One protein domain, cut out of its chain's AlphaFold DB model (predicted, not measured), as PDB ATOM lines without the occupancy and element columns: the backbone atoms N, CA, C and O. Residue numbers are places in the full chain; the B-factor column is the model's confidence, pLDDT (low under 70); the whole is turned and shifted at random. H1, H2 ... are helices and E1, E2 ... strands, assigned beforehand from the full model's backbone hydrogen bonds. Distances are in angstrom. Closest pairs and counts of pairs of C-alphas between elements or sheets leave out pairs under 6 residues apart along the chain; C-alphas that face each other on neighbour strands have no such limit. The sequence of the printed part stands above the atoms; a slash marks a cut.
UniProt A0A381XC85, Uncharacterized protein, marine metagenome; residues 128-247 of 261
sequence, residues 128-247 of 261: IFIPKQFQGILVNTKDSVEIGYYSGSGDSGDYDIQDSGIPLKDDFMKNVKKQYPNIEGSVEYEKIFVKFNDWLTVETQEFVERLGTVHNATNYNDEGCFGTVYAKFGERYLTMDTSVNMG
ATOM      1  N   ILE A 128     202.046 231.395 220.642       75.44
ATOM      2  CA  ILE A 128     202.972 230.821 221.629       75.44
ATOM      3  C   ILE A 128     202.174 230.304 222.833       75.44
ATOM      4  O   ILE A 128     201.425 231.039 223.486       75.44
ATOM      5  N   PHE A 129     202.330 229.017 223.161       77.62
ATOM      6  CA  PHE A 129     201.600 228.387 224.262       77.62
ATOM      7  C   PHE A 129     202.084 228.884 225.625       77.62
ATOM      8  O   PHE A 129     203.187 228.575 226.069       77.62
ATOM      9  N   ILE A 130     201.192 229.545 226.364       76.44
ATOM     10  CA  ILE A 130     201.477 229.977 227.731       76.44
ATOM     11  C   ILE A 130     201.611 228.726 228.621       76.44
ATOM     12  O   ILE A 130     200.687 227.899 228.648       76.44
ATOM     13  N   PRO A 131     202.694 228.566 229.407       77.88
ATOM     14  CA  PRO A 131     202.831 227.475 230.360       77.88
ATOM     15  C   PRO A 131     201.621 227.393 231.288       77.88
ATOM     16  O   PRO A 131     201.159 228.404 231.812       77.88
ATOM     17  N   LYS A 132     201.119 226.180 231.555       74.44
ATOM     18  CA  LYS A 132     199.884 225.955 232.341       74.44
ATOM     19  C   LYS A 132     199.828 226.704 233.676       74.44
ATOM     20  O   LYS A 132     198.752 227.061 234.128       74.44
ATOM     21  N   GLN A 133     200.979 226.912 234.307       74.69
ATOM     22  CA  GLN A 133     201.111 227.628 235.577       74.69
ATOM     23  C   GLN A 133     200.926 229.155 235.466       74.69
ATOM     24  O   GLN A 133     200.760 229.805 236.491       74.69
ATOM     25  N   PHE A 134     200.969 229.716 234.254       78.81
ATOM     26  CA  PHE A 134     200.779 231.140 233.957       78.81
ATOM     27  C   PHE A 134     199.477 231.432 233.195       78.81
ATOM     28  O   PHE A 134     199.060 232.586 233.093       78.81
ATOM     29  N   GLN A 135     198.813 230.392 232.679       78.69
ATOM     30  CA  GLN A 135     197.545 230.519 231.964       78.69
ATOM     31  C   GLN A 135     196.484 231.192 232.835       78.69
ATOM     32  O   GLN A 135     196.300 230.863 234.008       78.69
ATOM     33  N   GLY A 136     195.764 232.146 232.251       70.25
ATOM     34  CA  GLY A 136     194.708 232.866 232.952       70.25
ATOM     35  C   GLY A 136     195.188 233.985 233.889       70.25
ATOM     36  O   GLY A 136     194.340 234.669 234.466       70.25
ATOM     37  N   ILE A 137     196.503 234.172 234.087       76.25
ATOM     38  CA  ILE A 137     197.042 235.238 234.954       76.25
ATOM     39  C   ILE A 137     196.996 236.590 234.239       76.25
ATOM     40  O   ILE A 137     196.487 237.564 234.790       76.25
ATOM     41  N   LEU A 138     197.498 236.646 233.008       79.25
ATOM     42  CA  LEU A 138     197.318 237.769 232.092       79.25
ATOM     43  C   LEU A 138     196.315 237.305 231.037       79.25
ATOM     44  O   LEU A 138     196.539 236.290 230.389       79.25
ATOM     45  N   VAL A 139     195.169 237.979 230.936       69.12
ATOM     46  CA  VAL A 139     194.087 237.595 230.017       69.12
ATOM     47  C   VAL A 139     193.505 238.844 229.398       69.12
ATOM     48  O   VAL A 139     193.175 239.783 230.127       69.12
ATOM     49  N   ASN A 140     193.293 238.805 228.082       60.06
ATOM     50  CA  ASN A 140     192.600 239.843 227.329       60.06
ATOM     51  C   ASN A 140     193.201 241.225 227.593       60.06
ATOM     52  O   ASN A 140     192.471 242.168 227.923       60.06
ATOM     53  N   THR A 141     194.523 241.354 227.450       61.38
ATOM     54  CA  THR A 141     195.091 242.684 227.219       61.38
ATOM     55  C   THR A 141     194.378 243.210 225.972       61.38
ATOM     56  O   THR A 141     194.434 242.596 224.907       61.38
ATOM     57  N   LYS A 142     193.532 244.238 226.135       56.28
ATOM     58  CA  LYS A 142     192.720 244.766 225.022       56.28
ATOM     59  C   LYS A 142     193.611 245.207 223.864       56.28
ATOM     60  O   LYS A 142     193.220 245.044 222.713       56.28
ATOM     61  N   ASP A 143     194.801 245.664 224.227       68.56
ATOM     62  CA  ASP A 143     195.842 246.160 223.354       68.56
ATOM     63  C   ASP A 143     197.100 245.293 223.527       68.56
ATOM     64  O   ASP A 143     197.277 244.620 224.555       68.56
ATOM     65  N   SER A 144     197.950 245.279 222.503       77.81
ATOM     66  CA  SER A 144     199.282 244.677 222.578       77.81
ATOM     67  C   SER A 144     200.126 245.461 223.585       77.81
ATOM     68  O   SER A 144     200.074 246.690 223.621       77.81
ATOM     69  N   VAL A 145     200.866 244.756 224.438       82.56
ATOM     70  CA  VAL A 145     201.717 245.358 225.470       82.56
ATOM     71  C   VAL A 145     203.166 245.180 225.069       82.56
ATOM     72  O   VAL A 145     203.559 244.094 224.668       82.56
ATOM     73  N   GLU A 146     203.952 246.234 225.199       86.25
ATOM     74  CA  GLU A 146     205.396 246.197 225.013       86.25
ATOM     75  C   GLU A 146     206.059 245.257 226.034       86.25
ATOM     76  O   GLU A 146     205.827 245.372 227.240       86.25
ATOM     77  N   ILE A 147     206.864 244.315 225.544       86.00
ATOM     78  CA  ILE A 147     207.538 243.285 226.347       86.00
ATOM     79  C   ILE A 147     209.028 243.159 226.038       86.00
ATOM     80  O   ILE A 147     209.699 242.315 226.618       86.00
ATOM     81  N   GLY A 148     209.582 243.948 225.130       80.06
ATOM     82  CA  GLY A 148     211.004 243.852 224.843       80.06
ATOM     83  C   GLY A 148     211.465 244.869 223.829       80.06
ATOM     84  O   GLY A 148     210.668 245.420 223.071       80.06
ATOM     85  N   TYR A 149     212.773 245.070 223.813       73.94
ATOM     86  CA  TYR A 149     213.469 245.799 222.773       73.94
ATOM     87  C   TYR A 149     214.540 244.896 222.187       73.94
ATOM     88  O   TYR A 149     215.077 244.028 222.870       73.94
ATOM     89  N   TYR A 150     214.853 245.104 220.921       70.06
ATOM     90  CA  TYR A 150     216.016 244.495 220.300       70.06
ATOM     91  C   TYR A 150     216.784 245.562 219.528       70.06
ATOM     92  O   TYR A 150     216.216 246.574 219.123       70.06
ATOM     93  N   SER A 151     218.086 245.350 219.376       61.41
ATOM     94  CA  SER A 151     218.991 246.225 218.641       61.41
ATOM     95  C   SER A 151     220.054 245.353 217.988       61.41
ATOM     96  O   SER A 151     220.852 244.758 218.693       61.41
ATOM     97  N   GLY A 152     220.107 245.291 216.666       56.72
ATOM     98  CA  GLY A 152     221.261 244.791 215.936       56.72
ATOM     99  C   GLY A 152     222.412 245.780 216.091       56.72
ATOM    100  O   GLY A 152     222.508 246.762 215.363       56.72
ATOM    101  N   SER A 153     223.278 245.586 217.085       45.97
ATOM    102  CA  SER A 153     224.547 246.317 217.175       45.97
ATOM    103  C   SER A 153     225.712 245.336 217.111       45.97
ATOM    104  O   SER A 153     225.976 244.633 218.084       45.97
ATOM    105  N   GLY A 154     226.409 245.320 215.974       43.22
ATOM    106  CA  GLY A 154     227.565 244.470 215.684       43.22
ATOM    107  C   GLY A 154     227.256 243.311 214.731       43.22
ATOM    108  O   GLY A 154     226.156 242.765 214.765       43.22
ATOM    109  N   ASP A 155     228.279 242.856 213.996       39.84
ATOM    110  CA  ASP A 155     228.349 241.587 213.227       39.84
ATOM    111  C   ASP A 155     227.850 240.323 213.990       39.84
ATOM    112  O   ASP A 155     227.818 239.223 213.433       39.84
ATOM    113  N   SER A 156     227.530 240.436 215.286       41.97
ATOM    114  CA  SER A 156     227.067 239.362 216.170       41.97
ATOM    115  C   SER A 156     225.561 239.351 216.466       41.97
ATOM    116  O   SER A 156     225.101 238.347 217.008       41.97
ATOM    117  N   GLY A 157     224.797 240.397 216.113       47.44
ATOM    118  CA  GLY A 157     223.347 240.444 216.358       47.44
ATOM    119  C   GLY A 157     222.968 240.414 217.848       47.44
ATOM    120  O   GLY A 157     222.127 239.620 218.261       47.44
ATOM    121  N   ASP A 158     223.623 241.228 218.683       51.44
ATOM    122  CA  ASP A 158     223.412 241.215 220.137       51.44
ATOM    123  C   ASP A 158     222.052 241.830 220.534       51.44
ATOM    124  O   ASP A 158     221.906 243.047 220.597       51.44
ATOM    125  N   TYR A 159     221.056 241.009 220.874       58.06
ATOM    126  CA  TYR A 159     219.742 241.486 221.327       58.06
ATOM    127  C   TYR A 159     219.738 241.913 222.807       58.06
ATOM    128  O   TYR A 159     220.088 241.120 223.686       58.06
ATOM    129  N   ASP A 160     219.236 243.114 223.123       59.62
ATOM    130  CA  ASP A 160     218.945 243.537 224.509       59.62
ATOM    131  C   ASP A 160     217.561 243.053 224.980       59.62
ATOM    132  O   ASP A 160     216.706 243.812 225.442       59.62
ATOM    133  N   ILE A 161     217.323 241.749 224.823       69.38
ATOM    134  CA  ILE A 161     216.102 241.087 225.283       69.38
ATOM    135  C   ILE A 161     216.381 240.569 226.688       69.38
ATOM    136  O   ILE A 161     216.802 239.432 226.903       69.38
ATOM    137  N   GLN A 162     216.189 241.446 227.663       71.50
ATOM    138  CA  GLN A 162     216.205 241.096 229.074       71.50
ATOM    139  C   GLN A 162     214.925 241.593 229.720       71.50
ATOM    140  O   GLN A 162     214.384 242.638 229.364       71.50
ATOM    141  N   ASP A 163     214.460 240.849 230.716       81.75
ATOM    142  CA  ASP A 163     213.424 241.332 231.616       81.75
ATOM    143  C   ASP A 163     212.069 241.639 230.952       81.75
ATOM    144  O   ASP A 163     211.327 242.532 231.376       81.75
ATOM    145  N   SER A 164     211.682 240.822 229.966       84.62
ATOM    146  CA  SER A 164     210.451 241.008 229.187       84.62
ATOM    147  C   SER A 164     209.159 241.024 230.009       84.62
ATOM    148  O   SER A 164     208.128 241.553 229.593       84.62
ATOM    149  N   GLY A 165     209.183 240.441 231.208       84.06
ATOM    150  CA  GLY A 165     208.057 240.439 232.135       84.06
ATOM    151  C   GLY A 165     207.940 241.706 232.985       84.06
ATOM    152  O   GLY A 165     206.901 241.892 233.623       84.06
ATOM    153  N   ILE A 166     208.958 242.572 233.041       87.62
ATOM    154  CA  ILE A 166     208.962 243.768 233.903       87.62
ATOM    155  C   ILE A 166     207.816 244.736 233.593       87.62
ATOM    156  O   ILE A 166     207.128 245.106 234.554       87.62
ATOM    157  N   PRO A 167     207.520 245.087 232.325       85.38
ATOM    158  CA  PRO A 167     206.368 245.932 231.998       85.38
ATOM    159  C   PRO A 167     205.034 245.362 232.507       85.38
ATOM    160  O   PRO A 167     204.101 246.100 232.819       85.38
ATOM    161  N   LEU A 168     204.956 244.037 232.663       87.69
ATOM    162  CA  LEU A 168     203.758 243.301 233.065       87.69
ATOM    163  C   LEU A 168     203.690 243.018 234.572       87.69
ATOM    164  O   LEU A 168     202.695 242.465 235.050       87.69
ATOM    165  N   LYS A 169     204.733 243.357 235.340       87.25
ATOM    166  CA  LYS A 169     204.926 242.889 236.721       87.25
ATOM    167  C   LYS A 169     203.752 243.196 237.635       87.25
ATOM    168  O   LYS A 169     203.281 242.306 238.345       87.25
ATOM    169  N   ASP A 170     203.270 244.431 237.630       86.75
ATOM    170  CA  ASP A 170     202.224 244.855 238.559       86.75
ATOM    171  C   ASP A 170     200.893 244.151 238.280       86.75
ATOM    172  O   ASP A 170     200.253 243.632 239.204       86.75
ATOM    173  N   ASP A 171     200.506 244.055 237.007       87.19
ATOM    174  CA  ASP A 171     199.278 243.376 236.597       87.19
ATOM    175  C   ASP A 171     199.370 241.860 236.783       87.19
ATOM    176  O   ASP A 171     198.438 241.244 237.317       87.19
ATOM    177  N   PHE A 172     200.519 241.268 236.456       86.31
ATOM    178  CA  PHE A 172     200.794 239.860 236.711       86.31
ATOM    179  C   PHE A 172     200.657 239.555 238.205       86.31
ATOM    180  O   PHE A 172     199.843 238.723 238.608       86.31
ATOM    181  N   MET A 173     201.365 240.293 239.063       82.06
ATOM    182  CA  MET A 173     201.359 240.082 240.513       82.06
ATOM    183  C   MET A 173     199.977 240.304 241.131       82.06
ATOM    184  O   MET A 173     199.572 239.573 242.043       82.06
ATOM    185  N   LYS A 174     199.219 241.285 240.635       86.19
ATOM    186  CA  LYS A 174     197.828 241.522 241.040       86.19
ATOM    187  C   LYS A 174     196.934 240.324 240.721       86.19
ATOM    188  O   LYS A 174     196.085 239.981 241.543       86.19
ATOM    189  N   ASN A 175     197.107 239.683 239.569       83.31
ATOM    190  CA  ASN A 175     196.285 238.542 239.170       83.31
ATOM    191  C   ASN A 175     196.747 237.219 239.801       83.31
ATOM    192  O   ASN A 175     195.893 236.438 240.222       83.31
ATOM    193  N   VAL A 176     198.053 237.014 240.014       79.75
ATOM    194  CA  VAL A 176     198.574 235.872 240.791       79.75
ATOM    195  C   VAL A 176     197.974 235.875 242.199       79.75
ATOM    196  O   VAL A 176     197.481 234.850 242.663       79.75
ATOM    197  N   LYS A 177     197.937 237.033 242.874       77.75
ATOM    198  CA  LYS A 177     197.341 237.160 244.217       77.75
ATOM    199  C   LYS A 177     195.847 236.827 244.248       77.75
ATOM    200  O   LYS A 177     195.365 236.316 245.253       77.75
ATOM    201  N   LYS A 178     195.109 237.097 243.164       79.25
ATOM    202  CA  LYS A 178     193.688 236.723 243.056       79.25
ATOM    203  C   LYS A 178     193.501 235.220 242.876       79.25
ATOM    204  O   LYS A 178     192.592 234.657 243.474       79.25
ATOM    205  N   GLN A 179     194.323 234.589 242.039       72.31
ATOM    206  CA  GLN A 179     194.213 233.158 241.743       72.31
ATOM    207  C   GLN A 179     194.756 232.276 242.869       72.31
ATOM    208  O   GLN A 179     194.205 231.212 243.148       72.31
ATOM    209  N   TYR A 180     195.802 232.743 243.549       72.62
ATOM    210  CA  TYR A 180     196.476 232.030 244.626       72.62
ATOM    211  C   TYR A 180     196.459 232.864 245.919       72.62
ATOM    212  O   TYR A 180     197.513 233.306 246.381       72.62
ATOM    213  N   PRO A 181     195.281 233.090 246.532       67.50
ATOM    214  CA  PRO A 181     195.149 233.940 247.720       67.50
ATOM    215  C   PRO A 181     195.780 233.336 248.984       67.50
ATOM    216  O   PRO A 181     195.968 234.045 249.966       67.50
ATOM    217  N   ASN A 182     196.099 232.036 248.968       67.12
ATOM    218  CA  ASN A 182     196.622 231.293 250.119       67.12
ATOM    219  C   ASN A 182     198.157 231.172 250.128       67.12
ATOM    220  O   ASN A 182     198.699 230.439 250.948       67.12
ATOM    221  N   ILE A 183     198.860 231.824 249.196       68.62
ATOM    222  CA  ILE A 183     200.324 231.910 249.230       68.62
ATOM    223  C   ILE A 183     200.684 232.967 250.281       68.62
ATOM    224  O   ILE A 183     200.369 234.145 250.126       68.62
ATOM    225  N   GLU A 184     201.293 232.543 251.387       57.34
ATOM    226  CA  GLU A 184     201.500 233.398 252.566       57.34
ATOM    227  C   GLU A 184     202.783 234.247 252.476       57.34
ATOM    228  O   GLU A 184     202.922 235.238 253.197       57.34
ATOM    229  N   GLY A 185     203.721 233.906 251.581       62.72
ATOM    230  CA  GLY A 185     205.014 234.582 251.461       62.72
ATOM    231  C   GLY A 185     205.137 235.512 250.250       62.72
ATOM    232  O   GLY A 185     204.995 235.082 249.108       62.72
ATOM    233  N   SER A 186     205.548 236.769 250.469       65.06
ATOM    234  CA  SER A 186     205.942 237.691 249.380       65.06
ATOM    235  C   SER A 186     207.029 237.099 248.472       65.06
ATOM    236  O   SER A 186     206.991 237.282 247.259       65.06
ATOM    237  N   VAL A 187     207.940 236.318 249.060       73.69
ATOM    238  CA  VAL A 187     209.033 235.605 248.379       73.69
ATOM    239  C   VAL A 187     208.516 234.547 247.398       73.69
ATOM    240  O   VAL A 187     209.153 234.268 246.385       73.69
ATOM    241  N   GLU A 188     207.376 233.922 247.682       70.12
ATOM    242  CA  GLU A 188     206.813 232.875 246.826       70.12
ATOM    243  C   GLU A 188     206.155 233.479 245.585       70.12
ATOM    244  O   GLU A 188     206.364 232.975 244.485       70.12
ATOM    245  N   TYR A 189     205.457 234.609 245.738       70.38
ATOM    246  CA  TYR A 189     204.940 235.374 244.604       70.38
ATOM    247  C   TYR A 189     206.060 235.906 243.704       70.38
ATOM    248  O   TYR A 189     205.960 235.839 242.481       70.38
ATOM    249  N   GLU A 190     207.151 236.388 244.299       75.81
ATOM    250  CA  GLU A 190     208.304 236.892 243.552       75.81
ATOM    251  C   GLU A 190     208.992 235.787 242.739       75.81
ATOM    252  O   GLU A 190     209.307 235.990 241.571       75.81
ATOM    253  N   LYS A 191     209.113 234.571 243.290       77.00
ATOM    254  CA  LYS A 191     209.611 233.403 242.540       77.00
ATOM    255  C   LYS A 191     208.730 233.029 241.348       77.00
ATOM    256  O   LYS A 191     209.250 232.516 240.360       77.00
ATOM    257  N   ILE A 192     207.412 233.225 241.439       76.81
ATOM    258  CA  ILE A 192     206.495 232.980 240.313       76.81
ATOM    259  C   ILE A 192     206.743 234.017 239.217       76.81
ATOM    260  O   ILE A 192     206.829 233.644 238.052       76.81
ATOM    261  N   PHE A 193     206.909 235.288 239.592       82.38
ATOM    262  CA  PHE A 193     207.210 236.353 238.640       82.38
ATOM    263  C   PHE A 193     208.571 236.170 237.959       82.38
ATOM    264  O   PHE A 193     208.636 236.287 236.746       82.38
ATOM    265  N   VAL A 194     209.627 235.808 238.697       82.56
ATOM    266  CA  VAL A 194     210.948 235.521 238.104       82.56
ATOM    267  C   VAL A 194     210.836 234.439 237.031       82.56
ATOM    268  O   VAL A 194     211.266 234.644 235.908       82.56
ATOM    269  N   LYS A 195     210.146 233.329 237.319       82.31
ATOM    270  CA  LYS A 195     209.940 232.263 236.324       82.31
ATOM    271  C   LYS A 195     209.122 232.709 235.111       82.31
ATOM    272  O   LYS A 195     209.298 232.154 234.033       82.31
ATOM    273  N   PHE A 196     208.173 233.621 235.308       84.12
ATOM    274  CA  PHE A 196     207.392 234.193 234.216       84.12
ATOM    275  C   PHE A 196     208.261 235.104 233.343       84.12
ATOM    276  O   PHE A 196     208.226 234.974 232.126       84.12
ATOM    277  N   ASN A 197     209.067 235.961 233.970       87.38
ATOM    278  CA  ASN A 197     210.022 236.842 233.311       87.38
ATOM    279  C   ASN A 197     211.047 236.049 232.495       87.38
ATOM    280  O   ASN A 197     211.223 236.338 231.318       87.38
ATOM    281  N   ASP A 198     211.648 235.013 233.087       83.44
ATOM    282  CA  ASP A 198     212.623 234.147 232.416       83.44
ATOM    283  C   ASP A 198     212.009 233.476 231.183       83.44
ATOM    284  O   ASP A 198     212.588 233.505 230.102       83.44
ATOM    285  N   TRP A 199     210.814 232.895 231.332       85.62
ATOM    286  CA  TRP A 199     210.120 232.255 230.217       85.62
ATOM    287  C   TRP A 199     209.785 233.256 229.108       85.62
ATOM    288  O   TRP A 199     210.107 232.997 227.956       85.62
ATOM    289  N   LEU A 200     209.188 234.404 229.442       88.31
ATOM    290  CA  LEU A 200     208.802 235.392 228.435       88.31
ATOM    291  C   LEU A 200     210.023 235.979 227.717       88.31
ATOM    292  O   LEU A 200     209.954 236.215 226.518       88.31
ATOM    293  N   THR A 201     211.135 236.167 228.429       87.19
ATOM    294  CA  THR A 201     212.402 236.637 227.847       87.19
ATOM    295  C   THR A 201     212.935 235.633 226.823       87.19
ATOM    296  O   THR A 201     213.291 236.030 225.720       87.19
ATOM    297  N   VAL A 202     212.909 234.329 227.140       83.88
ATOM    298  CA  VAL A 202     213.304 233.270 226.193       83.88
ATOM    299  C   VAL A 202     212.403 233.263 224.959       83.88
ATOM    300  O   VAL A 202     212.915 233.288 223.849       83.88
ATOM    301  N   GLU A 203     211.079 233.289 225.127       84.38
ATOM    302  CA  GLU A 203     210.151 233.305 223.981       84.38
ATOM    303  C   GLU A 203     210.337 234.555 223.109       84.38
ATOM    304  O   GLU A 203     210.275 234.468 221.888       84.38
ATOM    305  N   THR A 204     210.598 235.709 223.730       82.06
ATOM    306  CA  THR A 204     210.865 236.974 223.024       82.06
ATOM    307  C   THR A 204     212.165 236.885 222.228       82.06
ATOM    308  O   THR A 204     212.205 237.311 221.078       82.06
ATOM    309  N   GLN A 205     213.211 236.292 222.808       78.12
ATOM    310  CA  GLN A 205     214.481 236.071 222.122       78.12
ATOM    311  C   GLN A 205     214.314 235.116 220.942       78.12
ATOM    312  O   GLN A 205     214.720 235.443 219.831       78.12
ATOM    313  N   GLU A 206     213.676 233.966 221.155       76.69
ATOM    314  CA  GLU A 206     213.462 233.009 220.076       76.69
ATOM    315  C   GLU A 206     212.548 233.578 218.980       76.69
ATOM    316  O   GLU A 206     212.744 233.266 217.811       76.69
ATOM    317  N   PHE A 207     211.564 234.416 219.327       77.25
ATOM    318  CA  PHE A 207     210.736 235.133 218.357       77.25
ATOM    319  C   PHE A 207     211.585 236.060 217.478       77.25
ATOM    320  O   PHE A 207     211.505 235.970 216.256       77.25
ATOM    321  N   VAL A 208     212.450 236.887 218.073       73.06
ATOM    322  CA  VAL A 208     213.334 237.792 217.318       73.06
ATOM    323  C   VAL A 208     214.355 237.017 216.472       73.06
ATOM    324  O   VAL A 208     214.540 237.325 215.297       73.06
ATOM    325  N   GLU A 209     214.942 235.940 216.999       70.25
ATOM    326  CA  GLU A 209     215.824 235.049 216.229       70.25
ATOM    327  C   GLU A 209     215.083 234.362 215.063       70.25
ATOM    328  O   GLU A 209     215.643 234.162 213.980       70.25
ATOM    329  N   ARG A 210     213.803 234.006 215.257       65.56
ATOM    330  CA  ARG A 210     212.953 233.439 214.201       65.56
ATOM    331  C   ARG A 210     212.616 234.453 213.118       65.56
ATOM    332  O   ARG A 210     212.616 234.076 211.948       65.56
ATOM    333  N   LEU A 211     212.396 235.718 213.469       59.62
ATOM    334  CA  LEU A 211     212.206 236.780 212.478       59.62
ATOM    335  C   LEU A 211     213.411 236.880 211.534       59.62
ATOM    336  O   LEU A 211     213.224 236.942 210.321       59.62
ATOM    337  N   GLY A 212     214.630 236.743 212.061       52.34
ATOM    338  CA  GLY A 212     215.848 236.681 211.246       52.34
ATOM    339  C   GLY A 212     216.017 235.407 210.398       52.34
ATOM    340  O   GLY A 212     216.879 235.380 209.527       52.34
ATOM    341  N   THR A 213     215.234 234.338 210.619       47.41
ATOM    342  CA  THR A 213     215.400 233.037 209.923       47.41
ATOM    343  C   THR A 213     214.225 232.618 209.037       47.41
ATOM    344  O   THR A 213     214.440 231.896 208.066       47.41
ATOM    345  N   VAL A 214     212.990 233.030 209.342       41.16
ATOM    346  CA  VAL A 214     211.780 232.683 208.567       41.16
ATOM    347  C   VAL A 214     211.554 233.653 207.411       41.16
ATOM    348  O   VAL A 214     211.050 233.242 206.369       41.16
ATOM    349  N   HIS A 215     211.954 234.914 207.569       47.38
ATOM    350  CA  HIS A 215     211.689 235.942 206.568       47.38
ATOM    351  C   HIS A 215     212.785 236.107 205.510       47.38
ATOM    352  O   HIS A 215     212.595 236.915 204.611       47.38
ATOM    353  N   ASN A 216     213.935 235.414 205.605       37.50
ATOM    354  CA  ASN A 216     215.157 235.838 204.891       37.50
ATOM    355  C   ASN A 216     215.400 237.365 205.028       37.50
ATOM    356  O   ASN A 216     216.043 237.974 204.195       37.50
ATOM    357  N   ALA A 217     214.852 238.009 206.063       40.84
ATOM    358  CA  ALA A 217     214.915 239.446 206.222       40.84
ATOM    359  C   ALA A 217     216.211 239.763 206.958       40.84
ATOM    360  O   ALA A 217     216.289 239.604 208.179       40.84
ATOM    361  N   THR A 218     217.226 240.218 206.233       39.16
ATOM    362  CA  THR A 218     218.456 240.771 206.827       39.16
ATOM    363  C   THR A 218     218.182 241.914 207.809       39.16
ATOM    364  O   THR A 218     218.939 242.125 208.744       39.16
ATOM    365  N   ASN A 219     217.019 242.556 207.778       46.94
ATOM    366  CA  ASN A 219     216.789 243.781 208.550       46.94
ATOM    367  C   ASN A 219     216.405 243.620 210.040       46.94
ATOM    368  O   ASN A 219     216.095 244.615 210.694       46.94
ATOM    369  N   TYR A 220     216.380 242.415 210.621       44.59
ATOM    370  CA  TYR A 220     216.153 242.263 212.077       44.59
ATOM    371  C   TYR A 220     217.453 242.137 212.880       44.59
ATOM    372  O   TYR A 220     217.468 242.455 214.071       44.59
ATOM    373  N   ASN A 221     218.535 241.727 212.208       43.06
ATOM    374  CA  ASN A 221     219.829 241.404 212.812       43.06
ATOM    375  C   ASN A 221     220.984 242.255 212.270       43.06
ATOM    376  O   ASN A 221     222.115 242.089 212.730       43.06
ATOM    377  N   ASP A 222     220.707 243.155 211.330       48.75
ATOM    378  CA  ASP A 222     221.700 244.053 210.755       48.75
ATOM    379  C   ASP A 222     222.078 245.195 211.703       48.75
ATOM    380  O   ASP A 222     221.273 245.681 212.509       48.75
ATOM    381  N   GLU A 223     223.326 245.652 211.579       46.72
ATOM    382  CA  GLU A 223     223.840 246.805 212.312       46.72
ATOM    383  C   GLU A 223     222.943 248.041 212.117       46.72
ATOM    384  O   GLU A 223     222.759 248.535 211.008       46.72
ATOM    385  N   GLY A 224     222.411 248.581 213.216       49.19
ATOM    386  CA  GLY A 224     221.565 249.780 213.219       49.19
ATOM    387  C   GLY A 224     220.058 249.512 213.197       49.19
ATOM    388  O   GLY A 224     219.273 250.459 213.312       49.19
ATOM    389  N   CYS A 225     219.633 248.249 213.119       54.12
ATOM    390  CA  CYS A 225     218.227 247.885 213.270       54.12
ATOM    391  C   CYS A 225     217.863 247.822 214.749       54.12
ATOM    392  O   CYS A 225     218.536 247.160 215.527       54.12
ATOM    393  N   PHE A 226     216.795 248.484 215.170       64.25
ATOM    394  CA  PHE A 226     216.252 248.309 216.512       64.25
ATOM    395  C   PHE A 226     214.745 248.203 216.446       64.25
ATOM    396  O   PHE A 226     214.108 248.640 215.497       64.25
ATOM    397  N   GLY A 227     214.133 247.620 217.456       70.25
ATOM    398  CA  GLY A 227     212.693 247.520 217.462       70.25
ATOM    399  C   GLY A 227     212.139 247.171 218.813       70.25
ATOM    400  O   GLY A 227     212.859 246.995 219.798       70.25
ATOM    401  N   THR A 228     210.821 247.121 218.840       75.69
ATOM    402  CA  THR A 228     210.044 246.929 220.054       75.69
ATOM    403  C   THR A 228     209.139 245.737 219.844       75.69
ATOM    404  O   THR A 228     208.375 245.701 218.882       75.69
ATOM    405  N   VAL A 229     209.232 244.766 220.747       77.69
ATOM    406  CA  VAL A 229     208.396 243.572 220.735       77.69
ATOM    407  C   VAL A 229     207.166 243.829 221.587       77.69
ATOM    408  O   VAL A 229     207.257 244.257 222.741       77.69
ATOM    409  N   TYR A 230     206.008 243.520 221.026       83.31
ATOM    410  CA  TYR A 230     204.720 243.594 221.684       83.31
ATOM    411  C   TYR A 230     204.123 242.196 221.820       83.31
ATOM    412  O   TYR A 230     204.292 241.345 220.955       83.31
ATOM    413  N   ALA A 231     203.370 241.964 222.891       85.44
ATOM    414  CA  ALA A 231     202.615 240.738 223.090       85.44
ATOM    415  C   ALA A 231     201.159 241.005 223.450       85.44
ATOM    416  O   ALA A 231     200.819 241.922 224.203       85.44
ATOM    417  N   LYS A 232     200.289 240.128 222.960       85.75
ATOM    418  CA  LYS A 232     198.870 240.100 223.288       85.75
ATOM    419  C   LYS A 232     198.529 238.775 223.955       85.75
ATOM    420  O   LYS A 232     198.658 237.711 223.358       85.75
ATOM    421  N   PHE A 233     198.075 238.838 225.205       84.12
ATOM    422  CA  PHE A 233     197.839 237.646 226.024       84.12
ATOM    423  C   PHE A 233     196.390 237.161 225.907       84.12
ATOM    424  O   PHE A 233     195.452 237.809 226.388       84.12
ATOM    425  N   GLY A 234     196.209 235.989 225.301       80.56
ATOM    426  CA  GLY A 234     194.972 235.214 225.339       80.56
ATOM    427  C   GLY A 234     194.880 234.314 226.575       80.56
ATOM    428  O   GLY A 234     195.717 234.338 227.474       80.56
ATOM    429  N   GLU A 235     193.840 233.478 226.640       76.44
ATOM    430  CA  GLU A 235     193.648 232.565 227.780       76.44
ATOM    431  C   GLU A 235     194.690 231.434 227.834       76.44
ATOM    432  O   GLU A 235     195.012 230.932 228.915       76.44
ATOM    433  N   ARG A 236     195.180 230.995 226.669       74.69
ATOM    434  CA  ARG A 236     196.062 229.819 226.519       74.69
ATOM    435  C   ARG A 236     197.303 230.079 225.678       74.69
ATOM    436  O   ARG A 236     198.272 229.333 225.792       74.69
ATOM    437  N   TYR A 237     197.238 231.100 224.846       77.94
ATOM    438  CA  TYR A 237     198.241 231.483 223.873       77.94
ATOM    439  C   TYR A 237     198.494 232.975 224.016       77.94
ATOM    440  O   TYR A 237     197.604 233.717 224.441       77.94
ATOM    441  N   LEU A 238     199.698 233.400 223.673       83.06
ATOM    442  CA  LEU A 238     199.995 234.793 223.382       83.06
ATOM    443  C   LEU A 238     200.394 234.899 221.914       83.06
ATOM    444  O   LEU A 238     200.932 233.944 221.358       83.06
ATOM    445  N   THR A 239     200.132 236.050 221.318       79.00
ATOM    446  CA  THR A 239     200.691 236.409 220.016       79.00
ATOM    447  C   THR A 239     201.724 237.503 220.224       79.00
ATOM    448  O   THR A 239     201.504 238.398 221.047       79.00
ATOM    449  N   MET A 240     202.854 237.401 219.529       79.94
ATOM    450  CA  MET A 240     203.878 238.442 219.502       79.94
ATOM    451  C   MET A 240     203.836 239.169 218.167       79.94
ATOM    452  O   MET A 240     203.487 238.586 217.146       79.94
ATOM    453  N   ASP A 241     204.162 240.449 218.214       73.94
ATOM    454  CA  ASP A 241     204.346 241.303 217.051       73.94
ATOM    455  C   ASP A 241     205.520 242.241 217.338       73.94
ATOM    456  O   ASP A 241     205.949 242.384 218.487       73.94
ATOM    457  N   THR A 242     206.054 242.888 216.317       69.69
ATOM    458  CA  THR A 242     207.190 243.791 216.459       69.69
ATOM    459  C   THR A 242     207.028 245.038 215.608       69.69
ATOM    460  O   THR A 242     206.481 245.001 214.511       69.69
ATOM    461  N   SER A 243     207.535 246.163 216.108       65.69
ATOM    462  CA  SER A 243     207.786 247.344 215.285       65.69
ATOM    463  C   SER A 243     209.283 247.468 215.025       65.69
ATOM    464  O   SER A 243     210.043 247.674 215.975       65.69
ATOM    465  N   VAL A 244     209.688 247.388 213.758       56.16
ATOM    466  CA  VAL A 244     211.066 247.649 213.320       56.16
ATOM    467  C   VAL A 244     211.268 249.145 213.126       56.16
ATOM    468  O   VAL A 244     210.491 249.800 212.439       56.16
ATOM    469  N   ASN A 245     212.345 249.675 213.689       48.88
ATOM    470  CA  ASN A 245     212.862 251.005 213.422       48.88
ATOM    471  C   ASN A 245     214.309 250.866 212.930       48.88
ATOM    472  O   ASN A 245     215.202 250.463 213.673       48.88
ATOM    473  N   MET A 246     214.566 251.219 211.673       46.62
ATOM    474  CA  MET A 246     215.938 251.296 211.176       46.62
ATOM    475  C   MET A 246     216.507 252.676 211.489       46.62
ATOM    476  O   MET A 246     216.120 253.681 210.889       46.62
ATOM    477  N   GLY A 247     217.429 252.737 212.446       36.78
ATOM    478  CA  GLY A 247     218.264 253.912 212.623       36.78
ATOM    479  C   GLY A 247     219.434 253.812 211.677       36.78
ATOM    480  O   GLY A 247     220.431 253.180 212.006       36.78
TER     481      GLY A 247
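AT A GLANCE: This is residues 128 to 247 of the 261 residues of an uncharacterized protein of marine metagenome (UniProt A0A381XC85). A strongly twisted antiparallel sheet, E1 E2 E3, is crossed slantwise on one face by one long helix, H2, in two layers; the shorter H1 only grazes it, with residues 166 to 168. The printed part has 120 residues, with E1, H1, H2, E2 and E3 in chain order, class mixed. It is compact, radius of gyration of the C-alphas 15.6 A, spanning 49 by 25 by 20 A.

HOW THE PARTS SIT: E1, residues 145 to 151, pairs with E2, residues 225 to 233: N 147 and O 229, 2.8 A. H1, residues 166 to 179, touches H2, residues 186 to 214, closest at C-alphas 166 and 197, 7.0 A. H2's height over the sheet is 8.2 A. O i to N i+4 pairs are within hydrogen-bond range throughout H2, 8 of 10 in H1. E2 and E3, residues 237 to 246, form a hairpin: N 230 and O 241, 2.8 A.

IN THESE COORDINATES: E1 spans 18.6 A from (201.717, 245.358, 225.470), H1 19.8 A, H2 41.5 A, E2 26.1 A, and E3 29.4 A to (215.938, 251.296, 211.176).

THE WHOLE: The printed part has no cut. The E1 to H1 link is long. Mean pLDDT of the printed part is 70.1; 45 residues are under 70.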